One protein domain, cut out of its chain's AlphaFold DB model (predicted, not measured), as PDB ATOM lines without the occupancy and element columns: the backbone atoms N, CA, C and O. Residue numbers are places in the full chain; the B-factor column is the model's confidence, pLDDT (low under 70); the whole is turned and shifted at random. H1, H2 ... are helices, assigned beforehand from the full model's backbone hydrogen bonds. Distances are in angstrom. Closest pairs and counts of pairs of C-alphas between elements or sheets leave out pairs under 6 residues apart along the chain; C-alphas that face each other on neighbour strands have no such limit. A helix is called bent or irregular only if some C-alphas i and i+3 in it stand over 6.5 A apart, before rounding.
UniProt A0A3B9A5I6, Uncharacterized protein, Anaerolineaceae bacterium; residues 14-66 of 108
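Overview. This is residues 14 to 66 of the 108 residues of an uncharacterized protein of Anaerolineaceae bacterium (UniProt A0A3B9A5I6). A short helix, H1, leads through a short link into one long bent helix, H2, whose far arm, H2b, sticks out and makes most of the length. H1 is on the side of the first arm, H2a, without contact. The printed part has 53 residues with two named helices, H1 then H2, and no named strand: all helix. It is extended, with a radius of gyration of the C-alphas of 17.2 A and spans of 52 by 23 by 14 A.

Along the chain. H1, residues 14 to 23, begins at C-alpha 14 (4.353, 40.098, 108.781) and is 14.6 A long. H2, residues 30 to 64, was assigned as one helix by its hydrogen bonds but is bent: C-alphas 39 and 42 are 7.0 A apart. Its arms are H2a, residues 30 to 39, 14.4 A, and H2b, residues 42 to 64, 32.5 A, ending at C-alpha 64 (30.864, 71.723, 111.586).

Arrangement. H2a and H2b stand at a steep tilt of 51 degrees. H1 is apart from both arms. In H1, H2a and H2b every O i to N i+4 pair is within hydrogen-bond range.

Size, cuts and confidence. The C-alphas farthest apart, of Lys 28 and Cys 66, are 52.9 A apart. The printed part has no cut. Residues 62 to 66 have pLDDT under 70.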
ATOM      1  N   GLU A  14       5.255  39.542 107.766       86.50
ATOM      2  CA  GLU A  14       4.353  40.098 108.781       86.50
ATOM      3  C   GLU A  14       4.351  41.630 108.753       86.50
ATOM      4  O   GLU A  14       3.273  42.223 108.723       86.50
ATOM      5  N   ASP A  15       5.524  42.259 108.622       86.69
ATOM      6  CA  ASP A  15       5.658  43.720 108.488       86.69
ATOM      7  C   ASP A  15       4.877  44.244 107.275       86.69
ATOM      8  O   ASP A  15       4.156  45.240 107.339       86.69
ATOM      9  N   ILE A  16       4.965  43.519 106.156       84.94
ATOM     10  CA  ILE A  16       4.256  43.858 104.919       84.94
ATOM     11  C   ILE A  16       2.736  43.772 105.119       84.94
ATOM     12  O   ILE A  16       1.995  44.620 104.617       84.94
ATOM     13  N   TRP A  17       2.249  42.758 105.842       84.12
ATOM     14  CA  TRP A  17       0.817  42.623 106.109       84.12
ATOM     15  C   TRP A  17       0.298  43.670 107.084       84.12
ATOM     16  O   TRP A  17      -0.814  44.154 106.879       84.12
ATOM     17  N   TYR A  18       1.087  44.047 108.090       84.25
ATOM     18  CA  TYR A  18       0.729  45.112 109.023       84.25
ATOM     19  C   TYR A  18       0.468  46.432 108.284       84.25
ATOM     20  O   TYR A  18      -0.611  47.011 108.410       84.25
ATOM     21  N   ILE A  19       1.384  46.831 107.397       84.12
ATOM     22  CA  ILE A  19       1.253  48.051 106.579       84.12
ATOM     23  C   ILE A  19      -0.011  48.018 105.703       84.12
ATOM     24  O   ILE A  19      -0.673  49.037 105.500       84.12
ATOM     25  N   LEU A  20      -0.363  46.851 105.160       80.81
ATOM     26  CA  LEU A  20      -1.569  46.699 104.342       80.81
ATOM     27  C   LEU A  20      -2.858  46.760 105.171       80.81
ATOM     28  O   LEU A  20      -3.848  47.328 104.708       80.81
ATOM     29  N   GLN A  21      -2.844  46.215 106.391       79.12
ATOM     30  CA  GLN A  21      -3.980  46.279 107.313       79.12
ATOM     31  C   GLN A  21      -4.286  47.714 107.745       79.12
ATOM     32  O   GLN A  21      -5.452  48.100 107.729       79.12
ATOM     33  N   GLU A  22      -3.265  48.521 108.051       75.38
ATOM     34  CA  GLU A  22      -3.446  49.939 108.397       75.38
ATOM     35  C   GLU A  22      -4.111  50.744 107.273       75.38
ATOM     36  O   GLU A  22      -4.871  51.676 107.532       75.38
ATOM     37  N   ARG A  23      -3.862  50.365 106.014       74.81
ATOM     38  CA  ARG A  23      -4.444  51.024 104.836       74.81
ATOM     39  C   ARG A  23      -5.845  50.528 104.478       74.81
ATOM     40  O   ARG A  23      -6.505  51.150 103.654       74.81
ATOM     41  N   GLY A  24      -6.304  49.426 105.076       74.31
ATOM     42  CA  GLY A  24      -7.612  48.830 104.787       74.31
ATOM     43  C   GLY A  24      -7.753  48.265 103.366       74.31
ATOM     44  O   GLY A  24      -8.875  48.076 102.897       74.31
ATOM     45  N   GLU A  25      -6.645  48.001 102.667       75.88
ATOM     46  CA  GLU A  25      -6.651  47.517 101.282       75.88
ATOM     47  C   GLU A  25      -6.386  46.008 101.195       75.88
ATOM     48  O   GLU A  25      -5.419  45.482 101.750       75.88
ATOM     49  N   GLU A  26      -7.213  45.291 100.426       78.94
ATOM     50  CA  GLU A  26      -6.999  43.870 100.153       78.94
ATOM     51  C   GLU A  26      -6.204  43.636  98.863       78.94
ATOM     52  O   GLU A  26      -6.658  43.890  97.742       78.94
ATOM     53  N   ILE A  27      -5.023  43.031  99.007       83.69
ATOM     54  CA  ILE A  27      -4.230  42.562  97.871       83.69
ATOM     55  C   ILE A  27      -4.793  41.238  97.348       83.69
ATOM     56  O   ILE A  27      -4.604  40.173  97.942       83.69
ATOM     57  N   LYS A  28      -5.428  41.299  96.171       83.38
ATOM     58  CA  LYS A  28      -6.044  40.141  95.494       83.38
ATOM     59  C   LYS A  28      -5.048  39.025  95.165       83.38
ATOM     60  O   LYS A  28      -5.381  37.851  95.286       83.38
ATOM     61  N   ASN A  29      -3.827  39.375  94.750       89.69
ATOM     62  CA  ASN A  29      -2.772  38.410  94.428       89.69
ATOM     63  C   ASN A  29      -1.537  38.644  95.300       89.69
ATOM     64  O   ASN A  29      -0.580  39.313  94.906       89.69
ATOM     65  N   ARG A  30      -1.568  38.060  96.500       86.44
ATOM     66  CA  ARG A  30      -0.502  38.185  97.503       86.44
ATOM     67  C   ARG A  30       0.859  37.731  96.979       86.44
ATOM     68  O   ARG A  30       1.862  38.371  97.263       86.44
ATOM     69  N   ARG A  31       0.906  36.661  96.180       88.12
ATOM     70  CA  ARG A  31       2.167  36.133  95.641       88.12
ATOM     71  C   ARG A  31       2.816  37.106  94.658       88.12
ATOM     72  O   ARG A  31       3.988  37.422  94.823       88.12
ATOM     73  N   ALA A  32       2.052  37.599  93.683       90.88
ATOM     74  CA  ALA A  32       2.561  38.563  92.707       90.88
ATOM     75  C   ALA A  32       3.018  39.867  93.380       90.88
ATOM     76  O   ALA A  32       4.015  40.456  92.977       90.88
ATOM     77  N   PHE A  33       2.327  40.290  94.441       90.44
ATOM     78  CA  PHE A  33       2.720  41.453  95.228       90.44
ATOM     79  C   PHE A  33       4.054  41.255  95.961       90.44
ATOM     80  O   PHE A  33       4.935  42.104  95.867       90.44
ATOM     81  N   ILE A  34       4.256  40.113  96.626       90.12
ATOM     82  CA  ILE A  34       5.544  39.804  97.266       90.12
ATOM     83  C   ILE A  34       6.670  39.694  96.226       90.12
ATOM     84  O   ILE A  34       7.776  40.173  96.467       90.12
ATOM     85  N   GLU A  35       6.408  39.101  95.058       91.75
ATOM     86  CA  GLU A  35       7.377  39.053  93.951       91.75
ATOM     87  C   GLU A  35       7.728  40.461  93.438       91.75
ATOM     88  O   GLU A  35       8.903  40.754  93.213       91.75
ATOM     89  N   TYR A  36       6.741  41.355  93.328       92.38
ATOM     90  CA  TYR A  36       6.957  42.759  92.977       92.38
ATOM     91  C   TYR A  36       7.848  43.481  93.996       92.38
ATOM     92  O   TYR A  36       8.804  44.150  93.597       92.38
ATOM     93  N   LEU A  37       7.577  43.314  95.296       91.44
ATOM     94  CA  LEU A  37       8.390  43.909  96.359       91.44
ATOM     95  C   LEU A  37       9.823  43.380  96.322       91.44
ATOM     96  O   LEU A  37      10.758  44.169  96.309       91.44
ATOM     97  N   ARG A  38      10.022  42.064  96.207       89.81
ATOM     98  CA  ARG A  38      11.368  41.468  96.113       89.81
ATOM     99  C   ARG A  38      12.181  42.011  94.943       89.81
ATOM    100  O   ARG A  38      13.393  42.141  95.064       89.81
ATOM    101  N   LYS A  39      11.520  42.297  93.821       93.50
ATOM    102  CA  LYS A  39      12.172  42.836  92.627       93.50
ATOM    103  C   LYS A  39      12.500  44.322  92.759       93.50
ATOM    104  O   LYS A  39      13.554  44.733  92.303       93.50
ATOM    105  N   SER A  40      11.590  45.111  93.325       92.25
ATOM    106  CA  SER A  40      11.638  46.579  93.214       92.25
ATOM    107  C   SER A  40      12.191  47.266  94.462       92.25
ATOM    108  O   SER A  40      12.678  48.388  94.384       92.25
ATOM    109  N   LEU A  41      12.096  46.614  95.622       89.00
ATOM    110  CA  LEU A  41      12.494  47.194  96.900       89.00
ATOM    111  C   LEU A  41      14.005  47.449  97.019       89.00
ATOM    112  O   LEU A  41      14.343  48.499  97.554       89.00
ATOM    113  N   PRO A  42      14.914  46.574  96.534       88.38
ATOM    114  CA  PRO A  42      16.349  46.848  96.615       88.38
ATOM    115  C   PRO A  42      16.740  48.160  95.927       88.38
ATOM    116  O   PRO A  42      17.373  49.000  96.554       88.38
ATOM    117  N   ASP A  43      16.285  48.369  94.689       88.19
ATOM    118  CA  ASP A  43      16.592  49.582  93.921       88.19
ATOM    119  C   ASP A  43      15.981  50.835  94.571       88.19
ATOM    120  O   ASP A  43      16.608  51.891  94.624       88.19
ATOM    121  N   ALA A  44      14.759  50.718  95.102       88.69
ATOM    122  CA  ALA A  44      14.110  51.814  95.814       88.69
ATOM    123  C   ALA A  44      14.855  52.183  97.109       88.69
ATOM    124  O   ALA A  44      15.040  53.364  97.397       88.69
ATOM    125  N   LEU A  45      15.297  51.185  97.882       89.00
ATOM    126  CA  LEU A  45      16.062  51.401  99.110       89.00
ATOM    127  C   LEU A  45      17.444  51.986  98.830       89.00
ATOM    128  O   LEU A  45      17.884  52.833  99.596       89.00
ATOM    129  N   ASP A  46      18.106  51.568  97.751       86.25
ATOM    130  CA  ASP A  46      19.404  52.117  97.353       86.25
ATOM    131  C   ASP A  46      19.296  53.622  97.081       86.25
ATOM    132  O   ASP A  46      20.004  54.420  97.695       86.25
ATOM    133  N   ALA A  47      18.322  54.029  96.260       84.50
ATOM    134  CA  ALA A  47      18.066  55.440  95.982       84.50
ATOM    135  C   ALA A  47      17.789  56.245  97.266       84.50
ATOM    136  O   ALA A  47      18.399  57.292  97.487       84.50
ATOM    137  N   HIS A  48      16.926  55.729  98.147       88.56
ATOM    138  CA  HIS A  48      16.613  56.389  99.417       88.56
ATOM    139  C   HIS A  48      17.802  56.450 100.379       88.56
ATOM    140  O   HIS A  48      17.963  57.444 101.084       88.56
ATOM    141  N   LEU A  49      18.653  55.422 100.402       87.94
ATOM    142  CA  LEU A  49      19.834  55.402 101.253       87.94
ATOM    143  C   LEU A  49      20.818  56.502 100.848       87.94
ATOM    144  O   LEU A  49      21.354  57.187 101.715       87.94
ATOM    145  N   TYR A  50      21.037  56.707  99.549       85.81
ATOM    146  CA  TYR A  50      21.912  57.777  99.071       85.81
ATOM    147  C   TYR A  50      21.376  59.169  99.398       85.81
ATOM    148  O   TYR A  50      22.153  60.038  99.806       85.81
ATOM    149  N   ASP A  51      20.068  59.376  99.252       89.19
ATOM    150  CA  ASP A  51      19.427  60.635  99.628       89.19
ATOM    151  C   ASP A  51      19.592  60.914 101.129       89.19
ATOM    152  O   ASP A  51      19.971  62.025 101.506       89.19
ATOM    153  N   GLU A  52      19.407  59.899 101.977       90.12
ATOM    154  CA  GLU A  52      19.566  60.021 103.428       90.12
ATOM    155  C   GLU A  52      21.027  60.270 103.826       90.12
ATOM    156  O   GLU A  52      21.320  61.165 104.616       90.12
ATOM    157  N   VAL A  53      21.978  59.544 103.231       89.75
ATOM    158  CA  VAL A  53      23.413  59.767 103.468       89.75
ATOM    159  C   VAL A  53      23.796  61.192 103.083       89.75
ATOM    160  O   VAL A  53      24.523  61.857 103.823       89.75
ATOM    161  N   LYS A  54      23.296  61.697 101.952       87.81
ATOM    162  CA  LYS A  54      23.523  63.080 101.530       87.81
ATOM    163  C   LYS A  54      22.908  64.074 102.514       87.81
ATOM    164  O   LYS A  54      23.573  65.046 102.867       87.81
ATOM    165  N   TYR A  55      21.676  63.836 102.960       87.12
ATOM    166  CA  TYR A  55      21.006  64.670 103.955       87.12
ATOM    167  C   TYR A  55      21.811  64.743 105.259       87.12
ATOM    168  O   TYR A  55      22.154  65.838 105.700       87.12
ATOM    169  N   LEU A  56      22.200  63.594 105.818       85.50
ATOM    170  CA  LEU A  56      22.975  63.512 107.058       85.50
ATOM    171  C   LEU A  56      24.371  64.117 106.915       85.50
ATOM    172  O   LEU A  56      24.854  64.776 107.831       85.50
ATOM    173  N   THR A  57      25.013  63.937 105.760       85.06
ATOM    174  CA  THR A  57      26.315  64.554 105.481       85.06
ATOM    175  C   THR A  57      26.198  66.072 105.455       85.06
ATOM    176  O   THR A  57      27.017  66.754 106.063       85.06
ATOM    177  N   ASN A  58      25.171  66.608 104.793       77.56
ATOM    178  CA  ASN A  58      24.927  68.047 104.766       77.56
ATOM    179  C   ASN A  58      24.602  68.575 106.168       77.56
ATOM    180  O   ASN A  58      25.226  69.538 106.585       77.56
ATOM    181  N   ALA A  59      23.739  67.895 106.931       76.75
ATOM    182  CA  ALA A  59      23.447  68.259 108.317       76.75
ATOM    183  C   ALA A  59      24.716  68.268 109.186       76.75
ATOM    184  O   ALA A  59      24.922  69.181 109.979       76.75
ATOM    185  N   TYR A  60      25.605  67.290 109.002       73.56
ATOM    186  CA  TYR A  60      26.884  67.249 109.703       73.56
ATOM    187  C   TYR A  60      27.813  68.402 109.286       73.56
ATOM    188  O   TYR A  60      28.400  69.065 110.137       73.56
ATOM    189  N   ILE A  61      27.920  68.701 107.990       75.69
ATOM    190  CA  ILE A  61      28.688  69.857 107.498       75.69
ATOM    191  C   ILE A  61      28.132  71.161 108.073       75.69
ATOM    192  O   ILE A  61      28.902  72.010 108.518       75.69
ATOM    193  N   ASP A  62      26.812  71.300 108.108       66.12
ATOM    194  CA  ASP A  62      26.135  72.465 108.664       66.12
ATOM    195  C   ASP A  62      26.434  72.609 110.172       66.12
ATOM    196  O   ASP A  62      26.621  73.727 110.654       66.12
ATOM    197  N   THR A  63      26.595  71.498 110.911       62.00
ATOM    198  CA  THR A  63      27.070  71.526 112.310       62.00
ATOM    199  C   THR A  63      28.551  71.881 112.454       62.00
ATOM    200  O   THR A  63      28.903  72.636 113.356       62.00
ATOM    201  N   GLU A  64      29.426  71.399 111.569       65.75
ATOM    202  CA  GLU A  64      30.864  71.723 111.586       65.75
ATOM    203  C   GLU A  64      31.122  73.191 111.230       65.75
ATOM    204  O   GLU A  64      32.074  73.810 111.704       65.75
ATOM    205  N   GLN A  65      30.252  73.770 110.405       65.81
ATOM    206  CA  GLN A  65      30.317  75.176 110.024       65.81
ATOM    207  C   GLN A  65      29.565  76.097 110.993       65.81
ATOM    208  O   GLN A  65      29.570  77.307 110.767       65.81
ATOM    209  N   CYS A  66      28.959  75.567 112.068       63.75
ATOM    210  CA  CYS A  66      28.236  76.335 113.082       63.75
ATOM    211  C   CYS A  66      29.165  77.384 113.741       63.75
ATOM    212  O   CYS A  66      30.037  77.041 114.544       63.75
TER     213      CYS A  66